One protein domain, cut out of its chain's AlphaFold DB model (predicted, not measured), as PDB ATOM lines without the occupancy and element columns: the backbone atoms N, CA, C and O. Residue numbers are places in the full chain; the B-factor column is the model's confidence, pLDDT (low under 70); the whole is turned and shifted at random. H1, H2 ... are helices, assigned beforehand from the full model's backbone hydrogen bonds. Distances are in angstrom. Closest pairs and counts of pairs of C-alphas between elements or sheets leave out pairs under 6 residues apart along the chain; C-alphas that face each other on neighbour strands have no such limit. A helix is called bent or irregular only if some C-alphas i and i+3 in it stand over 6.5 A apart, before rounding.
ATOM      1  N   SER A  56     304.609 172.608 287.560       77.19
ATOM      2  CA  SER A  56     305.335 173.786 288.025       77.19
ATOM      3  C   SER A  56     305.342 174.885 286.969       77.19
ATOM      4  O   SER A  56     305.092 174.664 285.782       77.19
ATOM      5  N   TRP A  57     305.729 176.088 287.390       77.75
ATOM      6  CA  TRP A  57     305.944 177.193 286.465       77.75
ATOM      7  C   TRP A  57     306.958 176.866 285.363       77.75
ATOM      8  O   TRP A  57     306.736 177.163 284.191       77.75
ATOM      9  N   ASN A  58     308.059 176.200 285.719       80.38
ATOM     10  CA  ASN A  58     309.072 175.800 284.746       80.38
ATOM     11  C   ASN A  58     308.550 174.705 283.813       80.38
ATOM     12  O   ASN A  58     308.822 174.765 282.615       80.38
ATOM     13  N   GLY A  59     307.765 173.760 284.336       81.12
ATOM     14  CA  GLY A  59     307.060 172.752 283.548       81.12
ATOM     15  C   GLY A  59     306.143 173.386 282.508       81.12
ATOM     16  O   GLY A  59     306.296 173.133 281.311       81.12
ATOM     17  N   LEU A  60     305.280 174.309 282.934       83.62
ATOM     18  CA  LEU A  60     304.388 175.058 282.050       83.62
ATOM     19  C   LEU A  60     305.165 175.832 280.970       83.62
ATOM     20  O   LEU A  60     304.859 175.711 279.783       83.62
ATOM     21  N   LEU A  61     306.214 176.572 281.346       86.06
ATOM     22  CA  LEU A  61     307.053 177.302 280.388       86.06
ATOM     23  C   LEU A  61     307.784 176.367 279.414       86.06
ATOM     24  O   LEU A  61     307.887 176.688 278.230       86.06
ATOM     25  N   ASN A  62     308.270 175.207 279.872       86.44
ATOM     26  CA  ASN A  62     308.872 174.182 279.012       86.44
ATOM     27  C   ASN A  62     307.868 173.706 277.954       86.44
ATOM     28  O   ASN A  62     308.216 173.583 276.780       86.44
ATOM     29  N   MET A  63     306.622 173.447 278.356       85.56
ATOM     30  CA  MET A  63     305.562 173.008 277.449       85.56
ATOM     31  C   MET A  63     305.203 174.079 276.420       85.56
ATOM     32  O   MET A  63     305.183 173.807 275.222       85.56
ATOM     33  N   MET A  64     304.995 175.315 276.868       86.56
ATOM     34  CA  MET A  64     304.657 176.421 275.975       86.56
ATOM     35  C   MET A  64     305.791 176.772 275.006       86.56
ATOM     36  O   MET A  64     305.531 177.139 273.862       86.56
ATOM     37  N   LEU A  65     307.053 176.649 275.431       88.19
ATOM     38  CA  LEU A  65     308.197 176.842 274.539       88.19
ATOM     39  C   LEU A  65     308.262 175.773 273.451       88.19
ATOM     40  O   LEU A  65     308.589 176.112 272.316       88.19
ATOM     41  N   LYS A  66     307.914 174.514 273.747       87.06
ATOM     42  CA  LYS A  66     307.801 173.465 272.716       87.06
ATOM     43  C   LYS A  66     306.729 173.812 271.681       87.06
ATOM     44  O   LYS A  66     306.979 173.689 270.480       87.06
ATOM     45  N   ASP A  67     305.573 174.305 272.125       86.25
ATOM     46  CA  ASP A  67     304.503 174.759 271.226       86.25
ATOM     47  C   ASP A  67     304.981 175.944 270.360       86.25
ATOM     48  O   ASP A  67     304.821 175.943 269.137       86.25
ATOM     49  N   ALA A  68     305.663 176.918 270.969       87.94
ATOM     50  CA  ALA A  68     306.224 178.077 270.275       87.94
ATOM     51  C   ALA A  68     307.304 177.691 269.242       87.94
ATOM     52  O   ALA A  68     307.280 178.164 268.105       87.94
ATOM     53  N   LEU A  69     308.231 176.794 269.595       87.00
ATOM     54  CA  LEU A  69     309.268 176.288 268.686       87.00
ATOM     55  C   LEU A  69     308.670 175.484 267.525       87.00
ATOM     56  O   LEU A  69     309.167 175.563 266.398       87.00
ATOM     57  N   SER A  70     307.578 174.759 267.771       86.44
ATOM     58  CA  SER A  70     306.844 174.035 266.729       86.44
ATOM     59  C   SER A  70     306.232 174.988 265.697       86.44
ATOM     60  O   SER A  70     306.340 174.731 264.497       86.44
ATOM     61  N   ILE A  71     305.681 176.127 266.134       85.44
ATOM     62  CA  ILE A  71     305.180 177.184 265.237       85.44
ATOM     63  C   ILE A  71     306.322 177.768 264.393       85.44
ATOM     64  O   ILE A  71     306.215 177.822 263.168       85.44
ATOM     65  N   LEU A  72     307.451 178.129 265.012       84.94
ATOM     66  CA  LEU A  72     308.600 178.688 264.282       84.94
ATOM     67  C   LEU A  72     309.194 177.692 263.268       84.94
ATOM     68  O   LEU A  72     309.636 178.084 262.185       84.94
ATOM     69  N   SER A  73     309.180 176.395 263.586       84.56
ATOM     70  CA  SER A  73     309.586 175.339 262.656       84.56
ATOM     71  C   SER A  73     308.603 175.184 261.491       84.56
ATOM     72  O   SER A  73     309.042 174.988 260.358       84.56
ATOM     73  N   ALA A  74     307.294 175.299 261.734       83.38
ATOM     74  CA  ALA A  74     306.270 175.271 260.686       83.38
ATOM     75  C   ALA A  74     306.389 176.472 259.728       83.38
ATOM     76  O   ALA A  74     306.198 176.325 258.520       83.38
ATOM     77  N   GLU A  75     306.815 177.630 260.238       85.81
ATOM     78  CA  GLU A  75     307.180 178.813 259.443       85.81
ATOM     79  C   GLU A  75     308.503 178.658 258.664       85.81
ATOM     80  O   GLU A  75     308.962 179.607 258.028       85.81
ATOM     81  N   LYS A  76     309.132 177.473 258.691       78.44
ATOM     82  CA  LYS A  76     310.432 177.168 258.068       78.44
ATOM     83  C   LYS A  76     311.586 178.052 258.563       78.44
ATOM     84  O   LYS A  76     312.572 178.218 257.846       78.44
ATOM     85  N   ARG A  77     311.498 178.600 259.783       77.25
ATOM     86  CA  ARG A  77     312.616 179.347 260.395       77.25
ATOM     87  C   ARG A  77     313.730 178.436 260.902       77.25
ATOM     88  O   ARG A  77     314.871 178.873 260.983       77.25
ATOM     89  N   TYR A  78     313.391 177.187 261.219       81.56
ATOM     90  CA  TYR A  78     314.317 176.163 261.688       81.56
ATOM     91  C   TYR A  78     314.094 174.851 260.943       81.56
ATOM     92  O   TYR A  78     312.967 174.504 260.578       81.56
ATOM     93  N   THR A  79     315.169 174.091 260.763       85.19
ATOM     94  CA  THR A  79     315.102 172.674 260.398       85.19
ATOM     95  C   THR A  79     314.643 171.828 261.591       85.19
ATOM     96  O   THR A  79     314.788 172.225 262.749       85.19
ATOM     97  N   THR A  80     314.147 170.612 261.337       81.19
ATOM     98  CA  THR A  80     313.731 169.674 262.398       81.19
ATOM     99  C   THR A  80     314.847 169.413 263.416       81.19
ATOM    100  O   THR A  80     314.594 169.403 264.617       81.19
ATOM    101  N   LYS A  81     316.094 169.286 262.942       82.62
ATOM    102  CA  LYS A  81     317.274 169.039 263.784       82.62
ATOM    103  C   LYS A  81     317.630 170.244 264.662       82.62
ATOM    104  O   LYS A  81     318.052 170.075 265.803       82.62
ATOM    105  N   GLU A  82     317.471 171.460 264.144       83.69
ATOM    106  CA  GLU A  82     317.675 172.686 264.927       83.69
ATOM    107  C   GLU A  82     316.591 172.847 265.992       83.69
ATOM    108  O   GLU A  82     316.921 173.148 267.138       83.69
ATOM    109  N   ARG A  83     315.326 172.567 265.649       84.50
ATOM    110  CA  ARG A  83     314.211 172.565 266.606       84.50
ATOM    111  C   ARG A  83     314.476 171.601 267.761       84.50
ATOM    112  O   ARG A  83     314.399 172.013 268.910       84.50
ATOM    113  N   GLU A  84     314.853 170.357 267.473       83.31
ATOM    114  CA  GLU A  84     315.166 169.352 268.502       83.31
ATOM    115  C   GLU A  84     316.323 169.786 269.410       83.31
ATOM    116  O   GLU A  84     316.282 169.587 270.626       83.31
ATOM    117  N   ARG A  85     317.349 170.437 268.844       82.31
ATOM    118  CA  ARG A  85     318.471 170.968 269.625       82.31
ATOM    119  C   ARG A  85     318.047 172.129 270.527       82.31
ATOM    120  O   ARG A  85     318.483 172.183 271.675       82.31
ATOM    121  N   LEU A  86     317.202 173.033 270.035       85.44
ATOM    122  CA  LEU A  86     316.650 174.137 270.826       85.44
ATOM    123  C   LEU A  86     315.716 173.627 271.926       85.44
ATOM    124  O   LEU A  86     315.838 174.061 273.066       85.44
ATOM    125  N   GLU A  87     314.844 172.664 271.623       85.12
ATOM    126  CA  GLU A  87     313.978 172.015 272.613       85.12
ATOM    127  C   GLU A  87     314.799 171.334 273.710       85.12
ATOM    128  O   GLU A  87     314.477 171.468 274.890       85.12
ATOM    129  N   SER A  88     315.899 170.669 273.341       82.50
ATOM    130  CA  SER A  88     316.820 170.066 274.305       82.50
ATOM    131  C   SER A  88     317.449 171.093 275.243       82.50
ATOM    132  O   SER A  88     317.558 170.822 276.433       82.50
ATOM    133  N   LEU A  89     317.874 172.248 274.723       82.06
ATOM    134  CA  LEU A  89     318.571 173.271 275.507       82.06
ATOM    135  C   LEU A  89     317.620 174.132 276.347       82.06
ATOM    136  O   LEU A  89     317.974 174.486 277.468       82.06
ATOM    137  N   LEU A  90     316.441 174.470 275.811       81.38
ATOM    138  CA  LEU A  90     315.488 175.411 276.417       81.38
ATOM    139  C   LEU A  90     314.402 174.739 277.263       81.38
ATOM    140  O   LEU A  90     313.824 175.398 278.125       81.38
ATOM    141  N   CYS A  91     314.052 173.481 276.970       76.75
ATOM    142  CA  CYS A  91     312.843 172.845 277.509       76.75
ATOM    143  C   CYS A  91     313.093 171.523 278.243       76.75
ATOM    144  O   CYS A  91     312.139 170.947 278.769       76.75
ATOM    145  N   SER A  92     314.316 170.985 278.230       67.62
ATOM    146  CA  SER A  92     314.625 169.695 278.851       67.62
ATOM    147  C   SER A  92     315.866 169.773 279.726       67.62
ATOM    148  O   SER A  92     316.888 170.293 279.297       67.62
ATOM    149  N   SER A  93     315.795 169.156 280.901       57.06
ATOM    150  CA  SER A  93     316.954 168.796 281.726       57.06
ATOM    151  C   SER A  93     317.452 167.370 281.438       57.06
ATOM    152  O   SER A  93     318.372 166.873 282.090       57.06
ATOM    153  N   LEU A  94     316.814 166.669 280.491       52.84
ATOM    154  CA  LEU A  94     317.035 165.249 280.241       52.84
ATOM    155  C   LEU A  94     318.304 165.007 279.421       52.84
ATOM    156  O   LEU A  94     318.534 165.620 278.377       52.84
ATOM    157  N   ARG A  95     319.083 164.016 279.868       50.97
ATOM    158  CA  ARG A  95     320.165 163.409 279.092       50.97
ATOM    159  C   ARG A  95     319.578 162.831 277.808       50.97
ATOM    160  O   ARG A  95     318.843 161.847 277.849       50.97
ATOM    161  N   ILE A  96     319.923 163.410 276.664       54.56
ATOM    162  CA  ILE A  96     319.703 162.733 275.387       54.56
ATOM    163  C   ILE A  96     320.705 161.579 275.346       54.56
ATOM    164  O   ILE A  96     321.913 161.809 275.320       54.56
ATOM    165  N   GLY A  97     320.214 160.341 275.413       53.38
ATOM    166  CA  GLY A  97     321.064 159.165 275.239       53.38
ATOM    167  C   GLY A  97     321.743 159.210 273.870       53.38
ATOM    168  O   GLY A  97     321.074 159.539 272.893       53.38
ATOM    169  N   LEU A  98     323.040 158.854 273.826       57.59
ATOM    170  CA  LEU A  98     323.987 158.921 272.688       57.59
ATOM    171  C   LEU A  98     324.904 160.167 272.633       57.59
ATOM    172  O   LEU A  98     325.194 160.647 271.541       57.59
ATOM    173  N   ARG A  99     325.393 160.682 273.770       68.50
ATOM    174  CA  ARG A  99     326.501 161.660 273.791       68.50
ATOM    175  C   ARG A  99     327.786 161.044 274.330       68.50
ATOM    176  O   ARG A  99     327.728 160.232 275.253       68.50
ATOM    177  N   THR A 100     328.930 161.440 273.779       81.12
ATOM    178  CA  THR A 100     330.236 161.203 274.417       81.12
ATOM    179  C   THR A 100     330.364 162.030 275.704       81.12
ATOM    180  O   THR A 100     329.590 162.963 275.928       81.12
ATOM    181  N   GLU A 101     331.335 161.718 276.570       82.00
ATOM    182  CA  GLU A 101     331.585 162.509 277.792       82.00
ATOM    183  C   GLU A 101     331.878 163.986 277.479       82.00
ATOM    184  O   GLU A 101     331.354 164.880 278.142       82.00
ATOM    185  N   GLU A 102     332.644 164.256 276.417       82.31
ATOM    186  CA  GLU A 102     332.945 165.618 275.961       82.31
ATOM    187  C   GLU A 102     331.692 166.352 275.462       82.31
ATOM    188  O   GLU A 102     331.456 167.507 275.819       82.31
ATOM    189  N   GLU A 103     330.847 165.683 274.670       80.19
ATOM    190  CA  GLU A 103     329.584 166.253 274.186       80.19
ATOM    191  C   GLU A 103     328.606 166.534 275.328       80.19
ATOM    192  O   GLU A 103     327.854 167.511 275.279       80.19
ATOM    193  N   GLN A 104     328.613 165.687 276.357       81.19
ATOM    194  CA  GLN A 104     327.801 165.879 277.546       81.19
ATOM    195  C   GLN A 104     328.285 167.087 278.351       81.19
ATOM    196  O   GLN A 104     327.470 167.945 278.677       81.19
ATOM    197  N   SER A 105     329.593 167.210 278.594       82.94
ATOM    198  CA  SER A 105     330.174 168.362 279.296       82.94
ATOM    199  C   SER A 105     329.920 169.683 278.557       82.94
ATOM    200  O   SER A 105     329.524 170.686 279.163       82.94
ATOM    201  N   LEU A 106     330.065 169.682 277.228       83.19
ATOM    202  CA  LEU A 106     329.757 170.850 276.405       83.19
ATOM    203  C   LEU A 106     328.270 171.207 276.477       83.19
ATOM    204  O   LEU A 106     327.919 172.383 276.582       83.19
ATOM    205  N   TRP A 107     327.386 170.207 276.420       82.88
ATOM    206  CA  TRP A 107     325.955 170.449 276.553       82.88
ATOM    207  C   TRP A 107     325.587 170.976 277.936       82.88
ATOM    208  O   TRP A 107     324.804 171.910 277.997       82.88
ATOM    209  N   GLU A 108     326.150 170.436 279.020       82.56
ATOM    210  CA  GLU A 108     325.908 170.923 280.385       82.56
ATOM    211  C   GLU A 108     326.331 172.386 280.515       82.56
ATOM    212  O   GLU A 108     325.547 173.214 280.970       82.56
ATOM    213  N   THR A 109     327.508 172.737 279.992       84.81
ATOM    214  CA  THR A 109     327.997 174.124 279.962       84.81
ATOM    215  C   THR A 109     327.046 175.047 279.193       84.81
ATOM    216  O   THR A 109     326.681 176.126 279.671       84.81
ATOM    217  N   LEU A 110     326.615 174.628 277.999       84.19
ATOM    218  CA  LEU A 110     325.667 175.389 277.184       84.19
ATOM    219  C   LEU A 110     324.302 175.501 277.862       84.19
ATOM    220  O   LEU A 110     323.709 176.572 277.846       84.19
ATOM    221  N   HIS A 111     323.811 174.422 278.462       83.50
ATOM    222  CA  HIS A 111     322.528 174.387 279.144       83.50
ATOM    223  C   HIS A 111     322.535 175.305 280.368       83.50
ATOM    224  O   HIS A 111     321.642 176.133 280.484       83.50
ATOM    225  N   THR A 112     323.578 175.267 281.203       83.19
ATOM    226  CA  THR A 112     323.743 176.198 282.331       83.19
ATOM    227  C   THR A 112     323.822 177.652 281.866       83.19
ATOM    228  O   THR A 112     323.221 178.529 282.480       83.19
ATOM    229  N   THR A 113     324.514 177.918 280.753       86.31
ATOM    230  CA  THR A 113     324.554 179.265 280.160       86.31
ATOM    231  C   THR A 113     323.157 179.703 279.712       86.31
ATOM    232  O   THR A 113     322.723 180.810 280.016       86.31
ATOM    233  N   VAL A 114     322.421 178.820 279.032       86.19
ATOM    234  CA  VAL A 114     321.049 179.081 278.582       86.19
ATOM    235  C   VAL A 114     320.108 179.300 279.767       86.19
ATOM    236  O   VAL A 114     319.332 180.245 279.723       86.19
ATOM    237  N   GLU A 115     320.179 178.501 280.833       82.19
ATOM    238  CA  GLU A 115     319.361 178.707 282.038       82.19
ATOM    239  C   GLU A 115     319.642 180.058 282.716       82.19
ATOM    240  O   GLU A 115     318.713 180.688 283.222       82.19
ATOM    241  N   GLY A 116     320.895 180.528 282.693       84.12
ATOM    242  CA  GLY A 116     321.274 181.842 283.221       84.12
ATOM    243  C   GLY A 116     320.743 183.018 282.394       84.12
ATOM    244  O   GLY A 116     320.246 183.993 282.955       84.12
ATOM    245  N   GLU A 117     320.807 182.920 281.066       87.88
ATOM    246  CA  GLU A 117     320.370 183.983 280.144       87.88
ATOM    247  C   GLU A 117     318.840 183.997 279.946       87.88
ATOM    248  O   GLU A 117     318.199 185.049 279.885       87.88
ATOM    249  N   PHE A 118     318.218 182.817 279.878       87.81
ATOM    250  CA  PHE A 118     316.784 182.633 279.651       87.81
ATOM    251  C   PHE A 118     316.056 182.385 280.971       87.81
ATOM    252  O   PHE A 118     315.468 181.325 281.199       87.81
ATOM    253  N   THR A 119     316.043 183.402 281.830       86.94
ATOM    254  CA  THR A 119     315.229 183.387 283.056       86.94
ATOM    255  C   THR A 119     313.750 183.115 282.746       86.94
ATOM    256  O   THR A 119     313.270 183.380 281.638       86.94
ATOM    257  N   SER A 120     312.980 182.634 283.730       85.56
ATOM    258  CA  SER A 120     311.547 182.340 283.554       85.56
ATOM    259  C   SER A 120     310.764 183.527 282.971       85.56
ATOM    260  O   SER A 120     309.895 183.332 282.124       85.56
ATOM    261  N   LEU A 121     311.125 184.762 283.345       86.94
ATOM    262  CA  LEU A 121     310.499 185.984 282.835       86.94
ATOM    263  C   LEU A 121     310.820 186.249 281.354       86.94
ATOM    264  O   LEU A 121     309.937 186.619 280.573       86.94
ATOM    265  N   VAL A 122     312.075 186.036 280.945       89.44
ATOM    266  CA  VAL A 122     312.499 186.158 279.540       89.44
ATOM    267  C   VAL A 122     311.793 185.102 278.692       89.44
ATOM    268  O   VAL A 122     311.218 185.423 277.651       89.44
ATOM    269  N   ARG A 123     311.753 183.857 279.174       89.81
ATOM    270  CA  ARG A 123     311.062 182.741 278.513       89.81
ATOM    271  C   ARG A 123     309.578 183.034 278.317       89.81
ATOM    272  O   ARG A 123     309.086 182.910 277.198       89.81
ATOM    273  N   ALA A 124     308.891 183.486 279.365       89.94
ATOM    274  CA  ALA A 124     307.485 183.874 279.304       89.94
ATOM    275  C   ALA A 124     307.230 184.992 278.275       89.94
ATOM    276  O   ALA A 124     306.271 184.929 277.506       89.94
ATOM    277  N   SER A 125     308.126 185.980 278.203       91.12
ATOM    278  CA  SER A 125     308.030 187.090 277.244       91.12
ATOM    279  C   SER A 125     308.204 186.625 275.794       91.12
ATOM    280  O   SER A 125     307.418 187.002 274.924       91.12
ATOM    281  N   ILE A 126     309.180 185.747 275.538       90.50
ATOM    282  CA  ILE A 126     309.393 185.129 274.220       90.50
ATOM    283  C   ILE A 126     308.159 184.324 273.803       90.50
ATOM    284  O   ILE A 126     307.633 184.532 272.710       90.50
ATOM    285  N   ILE A 127     307.664 183.450 274.682       90.00
ATOM    286  CA  ILE A 127     306.459 182.646 274.448       90.00
ATOM    287  C   ILE A 127     305.276 183.536 274.068       90.00
ATOM    288  O   ILE A 127     304.642 183.301 273.040       90.00
ATOM    289  N   LYS A 128     304.999 184.577 274.863       89.69
ATOM    290  CA  LYS A 128     303.892 185.507 274.611       89.69
ATOM    291  C   LYS A 128     304.038 186.186 273.244       89.69
ATOM    292  O   LYS A 128     303.068 186.261 272.497       89.69
ATOM    293  N   SER A 129     305.252 186.609 272.876       89.31
ATOM    294  CA  SER A 129     305.515 187.219 271.564       89.31
ATOM    295  C   SER A 129     305.267 186.279 270.377       89.31
ATOM    296  O   SER A 129     304.806 186.735 269.333       89.31
ATOM    297  N   ILE A 130     305.537 184.978 270.535       89.00
ATOM    298  CA  ILE A 130     305.359 183.979 269.471       89.00
ATOM    299  C   ILE A 130     303.895 183.538 269.382       89.00
ATOM    300  O   ILE A 130     303.330 183.477 268.294       89.00
ATOM    301  N   LEU A 131     303.271 183.232 270.523       86.31
ATOM    302  CA  LEU A 131     301.892 182.735 270.574       86.31
ATOM    303  C   LEU A 131     300.851 183.837 270.331       86.31
ATOM    304  O   LEU A 131     299.690 183.534 270.032       86.31
ATOM    305  N   GLY A 132     301.240 185.110 270.451       85.62
ATOM    306  CA  GLY A 132     300.352 186.250 270.250       85.62
ATOM    307  C   GLY A 132     299.126 186.137 271.151       85.62
ATOM    308  O   GLY A 132     299.255 185.822 272.324       85.62
ATOM    309  N   LYS A 133     297.920 186.324 270.605       81.12
ATOM    310  CA  LYS A 133     296.659 186.266 271.372       81.12
ATOM    311  C   LYS A 133     296.305 184.873 271.915       81.12
ATOM    312  O   LYS A 133     295.467 184.766 272.801       81.12
ATOM    313  N   ASN A 134     296.932 183.809 271.412       83.62
ATOM    314  CA  ASN A 134     296.575 182.438 271.783       83.62
ATOM    315  C   ASN A 134     297.250 181.960 273.076       83.62
ATOM    316  O   ASN A 134     296.899 180.895 273.576       83.62
ATOM    317  N   TYR A 135     298.191 182.729 273.637       86.44
ATOM    318  CA  TYR A 135     298.982 182.296 274.792       86.44
ATOM    319  C   TYR A 135     298.123 181.908 276.006       86.44
ATOM    320  O   TYR A 135     298.408 180.898 276.642       86.44
ATOM    321  N   ILE A 136     297.038 182.645 276.283       86.81
ATOM    322  CA  ILE A 136     296.107 182.339 277.382       86.81
ATOM    323  C   ILE A 136     295.428 180.987 277.159       86.81
ATOM    324  O   ILE A 136     295.385 180.155 278.065       86.81
ATOM    325  N   HIS A 137     294.934 180.738 275.943       85.56
ATOM    326  CA  HIS A 137     294.322 179.458 275.592       85.56
ATOM    327  C   HIS A 137     295.322 178.308 275.704       85.56
ATOM    328  O   HIS A 137     294.958 177.246 276.202       85.56
ATOM    329  N   THR A 138     296.578 178.525 275.303       86.19
ATOM    330  CA  THR A 138     297.649 177.540 275.473       86.19
ATOM    331  C   THR A 138     297.907 177.259 276.951       86.19
ATOM    332  O   THR A 138     297.911 176.093 277.327       86.19
ATOM    333  N   ILE A 139     298.051 178.280 277.808       87.38
ATOM    334  CA  ILE A 139     298.246 178.081 279.258       87.38
ATOM    335  C   ILE A 139     297.086 177.288 279.845       87.38
ATOM    336  O   ILE A 139     297.300 176.256 280.474       87.38
ATOM    337  N   ARG A 140     295.854 177.740 279.595       88.19
ATOM    338  CA  ARG A 140     294.638 177.087 280.085       88.19
ATOM    339  C   ARG A 140     294.570 175.629 279.630       88.19
ATOM    340  O   ARG A 140     294.274 174.749 280.431       88.19
ATOM    341  N   HIS A 141     294.895 175.359 278.365       86.75
ATOM    342  CA  HIS A 141     294.966 174.001 277.838       86.75
ATOM    343  C   HIS A 141     296.024 173.164 278.553       86.75
ATOM    344  O   HIS A 141     295.720 172.052 278.972       86.75
ATOM    345  N   GLN A 142     297.240 173.683 278.729       83.75
ATOM    346  CA  GLN A 142     298.298 172.936 279.402       83.75
ATOM    347  C   GLN A 142     297.989 172.697 280.885       83.75
ATOM    348  O   GLN A 142     298.263 171.610 281.368       83.75
ATOM    349  N   LEU A 143     297.361 173.634 281.597       86.19
ATOM    350  CA  LEU A 143     296.958 173.424 282.993       86.19
ATOM    351  C   LEU A 143     295.908 172.304 283.110       86.19
ATOM    352  O   LEU A 143     296.126 171.306 283.796       86.19
ATOM    353  N   TYR A 144     294.791 172.432 282.394       87.81
ATOM    354  CA  TYR A 144     293.626 171.559 282.591       87.81
ATOM    355  C   TYR A 144     293.636 170.269 281.767       87.81
ATOM    356  O   TYR A 144     292.793 169.404 281.977       87.81
ATOM    357  N   ARG A 145     294.594 170.087 280.852       83.56
ATOM    358  CA  ARG A 145     294.786 168.803 280.157       83.56
ATOM    359  C   ARG A 145     295.248 167.697 281.104       83.56
ATOM    360  O   ARG A 145     294.967 166.524 280.864       83.56
TER     361      ARG A 145
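This is residues 56 to 145 of the 397 residues of an uncharacterized protein of Phocaeicola dorei (UniProt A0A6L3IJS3). Two helices, H1 and H2, stand side by side in the middle as a helical hairpin, with H3 set steeply across the last residues of H2 and the sharply bent H4 wrapped part of the way round H1. The second arm of H4 packs on the side of H1 away from H2, and H3 and that arm make the two ends of the longest axis. The printed part has 90 residues with four named helices, in the order H1, H2, H3, H4, and no named strand; the class is all helix. The whole is compact, with a radius of gyration of the C-alphas of 13.8 A and spans of 42 by 29 by 25 A.

H1, residues 57 to 74, touches H2, residues 80 to 91, at a shallow tilt of 16 degrees, opposite ways; their closest C-alphas are those of Asn 62 and Cys 91, 4.5 A apart. With residues 89 to 90 alone, H2 touches H3, residues 101 to 117, at a steep tilt of 64 degrees, the same way; the closest C-alphas, of Leu 89 and His 111, are 5.5 A apart. H1 and H3 are apart. H4, residues 120 to 145, was assigned as one helix by its hydrogen bonds but is bent, with C-alphas 130 and 133 9.2 A apart; its arms are H4a, residues 120 to 130, and H4b, residues 133 to 145, at a steep tilt of 61 degrees. H4a touches H1 at a shallow tilt of 31 degrees, the same way, with the C-alphas of Ala 68 and Ile 130 closest at 6.0 A. H4b touches H1 at a steep tilt of 54 degrees, opposite ways; H1 touches H4b with residues 60 to 64 alone, H4b touches H1 with residues 138 to 143 alone, and the closest C-alphas, of Leu 60 and Gln 142, are 7.0 A apart. H3 is apart from both arms. Every O i to N i+4 pair is within hydrogen-bond range in H1, H2, H3 and H4a, and 8 of 9 are in H4b.

H1 begins with C-alpha 57 at (305.944, 177.193, 286.465) and is 25.9 A long. H2 is 15.5 A long, and H3, 24.3 A long, begins with C-alpha 101 at (331.585, 162.509, 277.792). H4a is 15.5 A long. H4b is 19.6 A long and irregular, with C-alphas 133 and 136 7.2 A apart; it ends with C-alpha 145 at (294.786, 168.803, 280.157).

The two C-alphas farthest apart, those of Glu 101 and Lys 133, are 42.7 A apart. The printed part has no cut. The links from H1 to H2 and from H3 to H4 are tight, and the link from H2 to H3, nine residues, is short. The mean pLDDT of the printed part is 82.3, and residues 92 to 99, between H2 and H3, are under 70.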